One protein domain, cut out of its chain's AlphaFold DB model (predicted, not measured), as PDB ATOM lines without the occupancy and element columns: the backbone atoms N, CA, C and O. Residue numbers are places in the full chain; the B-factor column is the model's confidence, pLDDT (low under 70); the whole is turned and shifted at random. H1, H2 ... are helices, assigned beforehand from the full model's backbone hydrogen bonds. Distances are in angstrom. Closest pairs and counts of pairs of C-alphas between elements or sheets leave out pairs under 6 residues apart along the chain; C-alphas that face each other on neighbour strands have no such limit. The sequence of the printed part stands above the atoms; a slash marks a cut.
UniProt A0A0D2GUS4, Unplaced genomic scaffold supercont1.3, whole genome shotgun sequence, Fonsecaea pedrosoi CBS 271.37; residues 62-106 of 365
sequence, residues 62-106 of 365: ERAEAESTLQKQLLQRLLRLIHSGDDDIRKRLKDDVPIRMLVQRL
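AT A GLANCE: This is residues 62 to 106 of the 365 residues of an uncharacterized protein of Fonsecaea pedrosoi CBS 271.37 (UniProt A0A0D2GUS4). One long straight helix, H1, makes a free arm; after its last residue, Ser 84, the backbone turns a sharp corner into the short helix H2 and then a second corner into the short helix H3, giving an open hook with no closed core. Residues 62 to 80 of H1 stick out from the rest. The printed part has 45 residues with three named helices, H1, H2 and H3 in that order, and no named strand; its class is all helix. It is loose, with a radius of gyration of the C-alphas of 13.4 A, and spans 38 by 26 by 12 A.

HOW THE PARTS SIT: H1, residues 62 to 84, is close to but not clearly touching H2, residues 87 to 95; their closest C-alphas, those of Ile 82 and Arg 90, are 6.7 A apart. Their lines stand at a steep tilt of 59 degrees, and they run opposite ways. H2 is likewise close to but not clearly touching H3, residues 97 to 105, with the closest C-alphas, those of Lys 94 and Arg 100, 6.7 A apart. These two run the same way at a steep tilt of 66 degrees. H1 and H3 are apart. In H1, H2 and H3 every O i to N i+4 pair is within hydrogen-bond range.

IN THESE COORDINATES: H1 begins at C-alpha 62 (36.216, -71.310, -42.980) and measures 32.6 A from first to last C-alpha. H2 begins at C-alpha 87 (34.752, -32.467, -37.375) and measures 12.2 A. H3 measures 11.9 A and ends at C-alpha 105 (53.903, -45.300, -44.175).

THE WHOLE: The two C-alphas farthest apart, those of Glu 62 and Asp 88, are 39.4 A apart. The printed part has no cut, and both links are tight. The mean pLDDT of the printed part is 70.4; 18 residues are under 70, among them residues 98 to 106.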
ATOM      1  N   GLU A  62      37.412 -71.878 -43.624       79.09
ATOM      2  CA  GLU A  62      36.216 -71.310 -42.980       79.09
ATOM      3  C   GLU A  62      36.586 -70.229 -41.948       79.09
ATOM      4  O   GLU A  62      35.937 -69.189 -41.867       79.09
ATOM      5  N   ARG A  63      37.668 -70.432 -41.178       78.43
ATOM      6  CA  ARG A  63      38.172 -69.433 -40.224       78.43
ATOM      7  C   ARG A  63      38.705 -68.185 -40.926       78.43
ATOM      8  O   ARG A  63      38.397 -67.085 -40.479       78.43
ATOM      9  N   ALA A  64      39.473 -68.349 -42.004       73.59
ATOM     10  CA  ALA A  64      40.008 -67.234 -42.782       73.59
ATOM     11  C   ALA A  64      38.895 -66.430 -43.477       73.59
ATOM     12  O   ALA A  64      38.936 -65.201 -43.491       73.59
ATOM     13  N   GLU A  65      37.872 -67.106 -44.005       79.58
ATOM     14  CA  GLU A  65      36.695 -66.463 -44.597       79.58
ATOM     15  C   GLU A  65      35.894 -65.676 -43.547       79.58
ATOM     16  O   GLU A  65      35.543 -64.512 -43.772       79.58
ATOM     17  N   ALA A  66      35.654 -66.268 -42.373       77.84
ATOM     18  CA  ALA A  66      34.964 -65.600 -41.272       77.84
ATOM     19  C   ALA A  66      35.743 -64.377 -40.757       77.84
ATOM     20  O   ALA A  66      35.154 -63.318 -40.532       77.84
ATOM     21  N   GLU A  67      37.065 -64.499 -40.611       74.58
ATOM     22  CA  GLU A  67      37.941 -63.405 -40.186       74.58
ATOM     23  C   GLU A  67      37.969 -62.266 -41.214       74.58
ATOM     24  O   GLU A  67      37.767 -61.110 -40.845       74.58
ATOM     25  N   SER A  68      38.112 -62.583 -42.504       69.09
ATOM     26  CA  SER A  68      38.061 -61.594 -43.591       69.09
ATOM     27  C   SER A  68      36.712 -60.866 -43.640       69.09
ATOM     28  O   SER A  68      36.650 -59.639 -43.764       69.09
ATOM     29  N   THR A  69      35.609 -61.595 -43.447       75.57
ATOM     30  CA  THR A  69      34.262 -61.009 -43.403       75.57
ATOM     31  C   THR A  69      34.097 -60.063 -42.212       75.57
ATOM     32  O   THR A  69      33.563 -58.961 -42.370       75.57
ATOM     33  N   LEU A  70      34.594 -60.450 -41.033       76.15
ATOM     34  CA  LEU A  70      34.587 -59.605 -39.839       76.15
ATOM     35  C   LEU A  70      35.440 -58.344 -40.034       76.15
ATOM     36  O   LEU A  70      34.979 -57.245 -39.726       76.15
ATOM     37  N   GLN A  71      36.649 -58.481 -40.586       74.53
ATOM     38  CA  GLN A  71      37.538 -57.356 -40.891       74.53
ATOM     39  C   GLN A  71      36.882 -56.382 -41.876       74.53
ATOM     40  O   GLN A  71      36.875 -55.174 -41.634       74.53
ATOM     41  N   LYS A  72      36.241 -56.892 -42.937       72.43
ATOM     42  CA  LYS A  72      35.473 -56.078 -43.891       72.43
ATOM     43  C   LYS A  72      34.344 -55.311 -43.201       72.43
ATOM     44  O   LYS A  72      34.194 -54.111 -43.431       72.43
ATOM     45  N   GLN A  73      33.561 -55.970 -42.346       73.65
ATOM     46  CA  GLN A  73      32.470 -55.323 -41.609       73.65
ATOM     47  C   GLN A  73      32.982 -54.258 -40.631       73.65
ATOM     48  O   GLN A  73      32.388 -53.178 -40.541       73.65
ATOM     49  N   LEU A  74      34.086 -54.533 -39.928       73.20
ATOM     50  CA  LEU A  74      34.740 -53.586 -39.026       73.20
ATOM     51  C   LEU A  74      35.214 -52.351 -39.796       73.20
ATOM     52  O   LEU A  74      34.901 -51.233 -39.396       73.20
ATOM     53  N   LEU A  75      35.888 -52.549 -40.931       73.39
ATOM     54  CA  LEU A  75      36.389 -51.468 -41.777       73.39
ATOM     55  C   LEU A  75      35.238 -50.626 -42.340       73.39
ATOM     56  O   LEU A  75      35.269 -49.403 -42.261       73.39
ATOM     57  N   GLN A  76      34.162 -51.260 -42.811       72.05
ATOM     58  CA  GLN A  76      32.955 -50.557 -43.262       72.05
ATOM     59  C   GLN A  76      32.251 -49.784 -42.139       72.05
ATOM     60  O   GLN A  76      31.626 -48.752 -42.393       72.05
ATOM     61  N   ARG A  77      32.289 -50.280 -40.898       70.11
ATOM     62  CA  ARG A  77      31.709 -49.588 -39.739       70.11
ATOM     63  C   ARG A  77      32.591 -48.427 -39.288       70.11
ATOM     64  O   ARG A  77      32.055 -47.357 -39.031       70.11
ATOM     65  N   LEU A  78      33.908 -48.619 -39.262       73.68
ATOM     66  CA  LEU A  78      34.886 -47.568 -38.996       73.68
ATOM     67  C   LEU A  78      34.760 -46.448 -40.026       73.68
ATOM     68  O   LEU A  78      34.608 -45.293 -39.647       73.68
ATOM     69  N   LEU A  79      34.724 -46.791 -41.316       73.35
ATOM     70  CA  LEU A  79      34.503 -45.819 -42.380       73.35
ATOM     71  C   LEU A  79      33.186 -45.080 -42.159       73.35
ATOM     72  O   LEU A  79      33.203 -43.858 -42.129       73.35
ATOM     73  N   ARG A  80      32.066 -45.770 -41.909       72.09
ATOM     74  CA  ARG A  80      30.794 -45.093 -41.600       72.09
ATOM     75  C   ARG A  80      30.897 -44.132 -40.415       72.09
ATOM     76  O   ARG A  80      30.381 -43.031 -40.528       72.09
ATOM     77  N   LEU A  81      31.585 -44.511 -39.339       69.24
ATOM     78  CA  LEU A  81      31.795 -43.648 -38.170       69.24
ATOM     79  C   LEU A  81      32.676 -42.433 -38.482       69.24
ATOM     80  O   LEU A  81      32.410 -41.351 -37.971       69.24
ATOM     81  N   ILE A  82      33.691 -42.582 -39.334       71.62
ATOM     82  CA  ILE A  82      34.529 -41.464 -39.794       71.62
ATOM     83  C   ILE A  82      33.717 -40.519 -40.696       71.62
ATOM     84  O   ILE A  82      33.842 -39.299 -40.584       71.62
ATOM     85  N   HIS A  83      32.853 -41.070 -41.556       66.39
ATOM     86  CA  HIS A  83      31.982 -40.288 -42.439       66.39
ATOM     87  C   HIS A  83      30.859 -39.576 -41.665       66.39
ATOM     88  O   HIS A  83      30.524 -38.444 -42.003       66.39
ATOM     89  N   SER A  84      30.297 -40.200 -40.624       70.86
ATOM     90  CA  SER A  84      29.242 -39.611 -39.783       70.86
ATOM     91  C   SER A  84      29.770 -38.784 -38.609       70.86
ATOM     92  O   SER A  84      28.977 -38.160 -37.912       70.86
ATOM     93  N   GLY A  85      31.069 -38.854 -38.323       67.81
ATOM     94  CA  GLY A  85      31.676 -38.195 -37.174       67.81
ATOM     95  C   GLY A  85      31.715 -36.680 -37.335       67.81
ATOM     96  O   GLY A  85      31.945 -36.171 -38.436       67.81
ATOM     97  N   ASP A  86      31.532 -35.975 -36.219       68.70
ATOM     98  CA  ASP A  86      31.775 -34.537 -36.129       68.70
ATOM     99  C   ASP A  86      33.220 -34.201 -36.519       68.70
ATOM    100  O   ASP A  86      34.141 -35.018 -36.387       68.70
ATOM    101  N   ASP A  87      33.434 -32.965 -36.970       70.39
ATOM    102  CA  ASP A  87      34.752 -32.467 -37.375       70.39
ATOM    103  C   ASP A  87      35.829 -32.663 -36.302       70.39
ATOM    104  O   ASP A  87      36.998 -32.864 -36.631       70.39
ATOM    105  N   ASP A  88      35.444 -32.692 -35.028       72.60
ATOM    106  CA  ASP A  88      36.353 -32.954 -33.914       72.60
ATOM    107  C   ASP A  88      36.901 -34.386 -33.905       72.60
ATOM    108  O   ASP A  88      38.078 -34.587 -33.603       72.60
ATOM    109  N   ILE A  89      36.099 -35.389 -34.282       68.78
ATOM    110  CA  ILE A  89      36.568 -36.779 -34.405       68.78
ATOM    111  C   ILE A  89      37.534 -36.880 -35.582       68.78
ATOM    112  O   ILE A  89      38.593 -37.489 -35.450       68.78
ATOM    113  N   ARG A  90      37.221 -36.225 -36.707       67.52
ATOM    114  CA  ARG A  90      38.115 -36.166 -37.873       67.52
ATOM    115  C   ARG A  90      39.445 -35.487 -37.541       67.52
ATOM    116  O   ARG A  90      40.486 -35.975 -37.973       67.52
ATOM    117  N   LYS A  91      39.431 -34.402 -36.758       70.80
ATOM    118  CA  LYS A  91      40.647 -33.728 -36.270       70.80
ATOM    119  C   LYS A  91      41.462 -34.631 -35.351       70.80
ATOM    120  O   LYS A  91      42.636 -34.845 -35.622       70.80
ATOM    121  N   ARG A  92      40.833 -35.253 -34.348       71.53
ATOM    122  CA  ARG A  92      41.519 -36.206 -33.456       71.53
ATOM    123  C   ARG A  92      42.133 -37.373 -34.223       71.53
ATOM    124  O   ARG A  92      43.246 -37.764 -33.914       71.53
ATOM    125  N   LEU A  93      41.441 -37.879 -35.244       68.28
ATOM    126  CA  LEU A  93      41.937 -38.949 -36.109       68.28
ATOM    127  C   LEU A  93      43.160 -38.504 -36.935       68.28
ATOM    128  O   LEU A  93      44.091 -39.279 -37.120       68.28
ATOM    129  N   LYS A  94      43.185 -37.248 -37.403       68.10
ATOM    130  CA  LYS A  94      44.354 -36.646 -38.073       68.10
ATOM    131  C   LYS A  94      45.524 -36.402 -37.115       68.10
ATOM    132  O   LYS A  94      46.681 -36.461 -37.526       68.10
ATOM    133  N   ASP A  95      45.232 -36.120 -35.851       72.32
ATOM    134  CA  ASP A  95      46.236 -35.873 -34.814       72.32
ATOM    135  C   ASP A  95      46.762 -37.156 -34.161       72.32
ATOM    136  O   ASP A  95      47.788 -37.123 -33.482       72.32
ATOM    137  N   ASP A  96      46.107 -38.292 -34.407       75.41
ATOM    138  CA  ASP A  96      46.471 -39.578 -33.829       75.41
ATOM    139  C   ASP A  96      47.808 -40.086 -34.397       75.41
ATOM    140  O   ASP A  96      47.971 -40.287 -35.603       75.41
ATOM    141  N   VAL A  97      48.790 -40.306 -33.520       73.82
ATOM    142  CA  VAL A  97      50.173 -40.681 -33.876       73.82
ATOM    143  C   VAL A  97      50.258 -41.955 -34.729       73.82
ATOM    144  O   VAL A  97      50.995 -41.945 -35.715       73.82
ATOM    145  N   PRO A  98      49.524 -43.048 -34.437       69.37
ATOM    146  CA  PRO A  98      49.502 -44.242 -35.269       69.37
ATOM    147  C   PRO A  98      48.913 -43.969 -36.649       69.37
ATOM    148  O   PRO A  98      49.340 -44.600 -37.608       69.37
ATOM    149  N   ILE A  99      47.972 -43.029 -36.764       64.45
ATOM    150  CA  ILE A  99      47.339 -42.665 -38.034       64.45
ATOM    151  C   ILE A  99      48.277 -41.780 -38.837       64.45
ATOM    152  O   ILE A  99      48.466 -42.051 -40.012       64.45
ATOM    153  N   ARG A 100      48.978 -40.833 -38.206       63.89
ATOM    154  CA  ARG A 100      50.082 -40.089 -38.832       63.89
ATOM    155  C   ARG A 100      51.206 -41.011 -39.296       63.89
ATOM    156  O   ARG A 100      51.679 -40.875 -40.415       63.89
ATOM    157  N   MET A 101      51.579 -41.997 -38.481       69.36
ATOM    158  CA  MET A 101      52.522 -43.053 -38.859       69.36
ATOM    159  C   MET A 101      52.005 -43.893 -40.030       69.36
ATOM    160  O   MET A 101      52.792 -44.303 -40.876       69.36
ATOM    161  N   LEU A 102      50.700 -44.178 -40.080       57.46
ATOM    162  CA  LEU A 102      50.067 -44.901 -41.184       57.46
ATOM    163  C   LEU A 102      50.070 -44.053 -42.461       57.46
ATOM    164  O   LEU A 102      50.454 -44.553 -43.505       57.46
ATOM    165  N   VAL A 103      49.712 -42.771 -42.356       59.21
ATOM    166  CA  VAL A 103      49.736 -41.756 -43.424       59.21
ATOM    167  C   VAL A 103      51.152 -41.624 -43.989       59.21
ATOM    168  O   VAL A 103      51.342 -41.721 -45.197       59.21
ATOM    169  N   GLN A 104      52.159 -41.538 -43.118       65.13
ATOM    170  CA  GLN A 104      53.569 -41.495 -43.501       65.13
ATOM    171  C   GLN A 104      54.044 -42.819 -44.127       65.13
ATOM    172  O   GLN A 104      54.786 -42.811 -45.104       65.13
ATOM    173  N   ARG A 105      53.592 -43.971 -43.610       60.50
ATOM    174  CA  ARG A 105      53.903 -45.300 -44.175       60.50
ATOM    175  C   ARG A 105      53.242 -45.559 -45.524       60.50
ATOM    176  O   ARG A 105      53.788 -46.325 -46.310       60.50
ATOM    177  N   LEU A 106      52.078 -44.966 -45.764       52.80
ATOM    178  CA  LEU A 106      51.331 -45.073 -47.012       52.80
ATOM    179  C   LEU A 106      51.801 -44.065 -48.074       52.80
ATOM    180  O   LEU A 106      51.250 -44.066 -49.168       52.80
TER     181      LEU A 106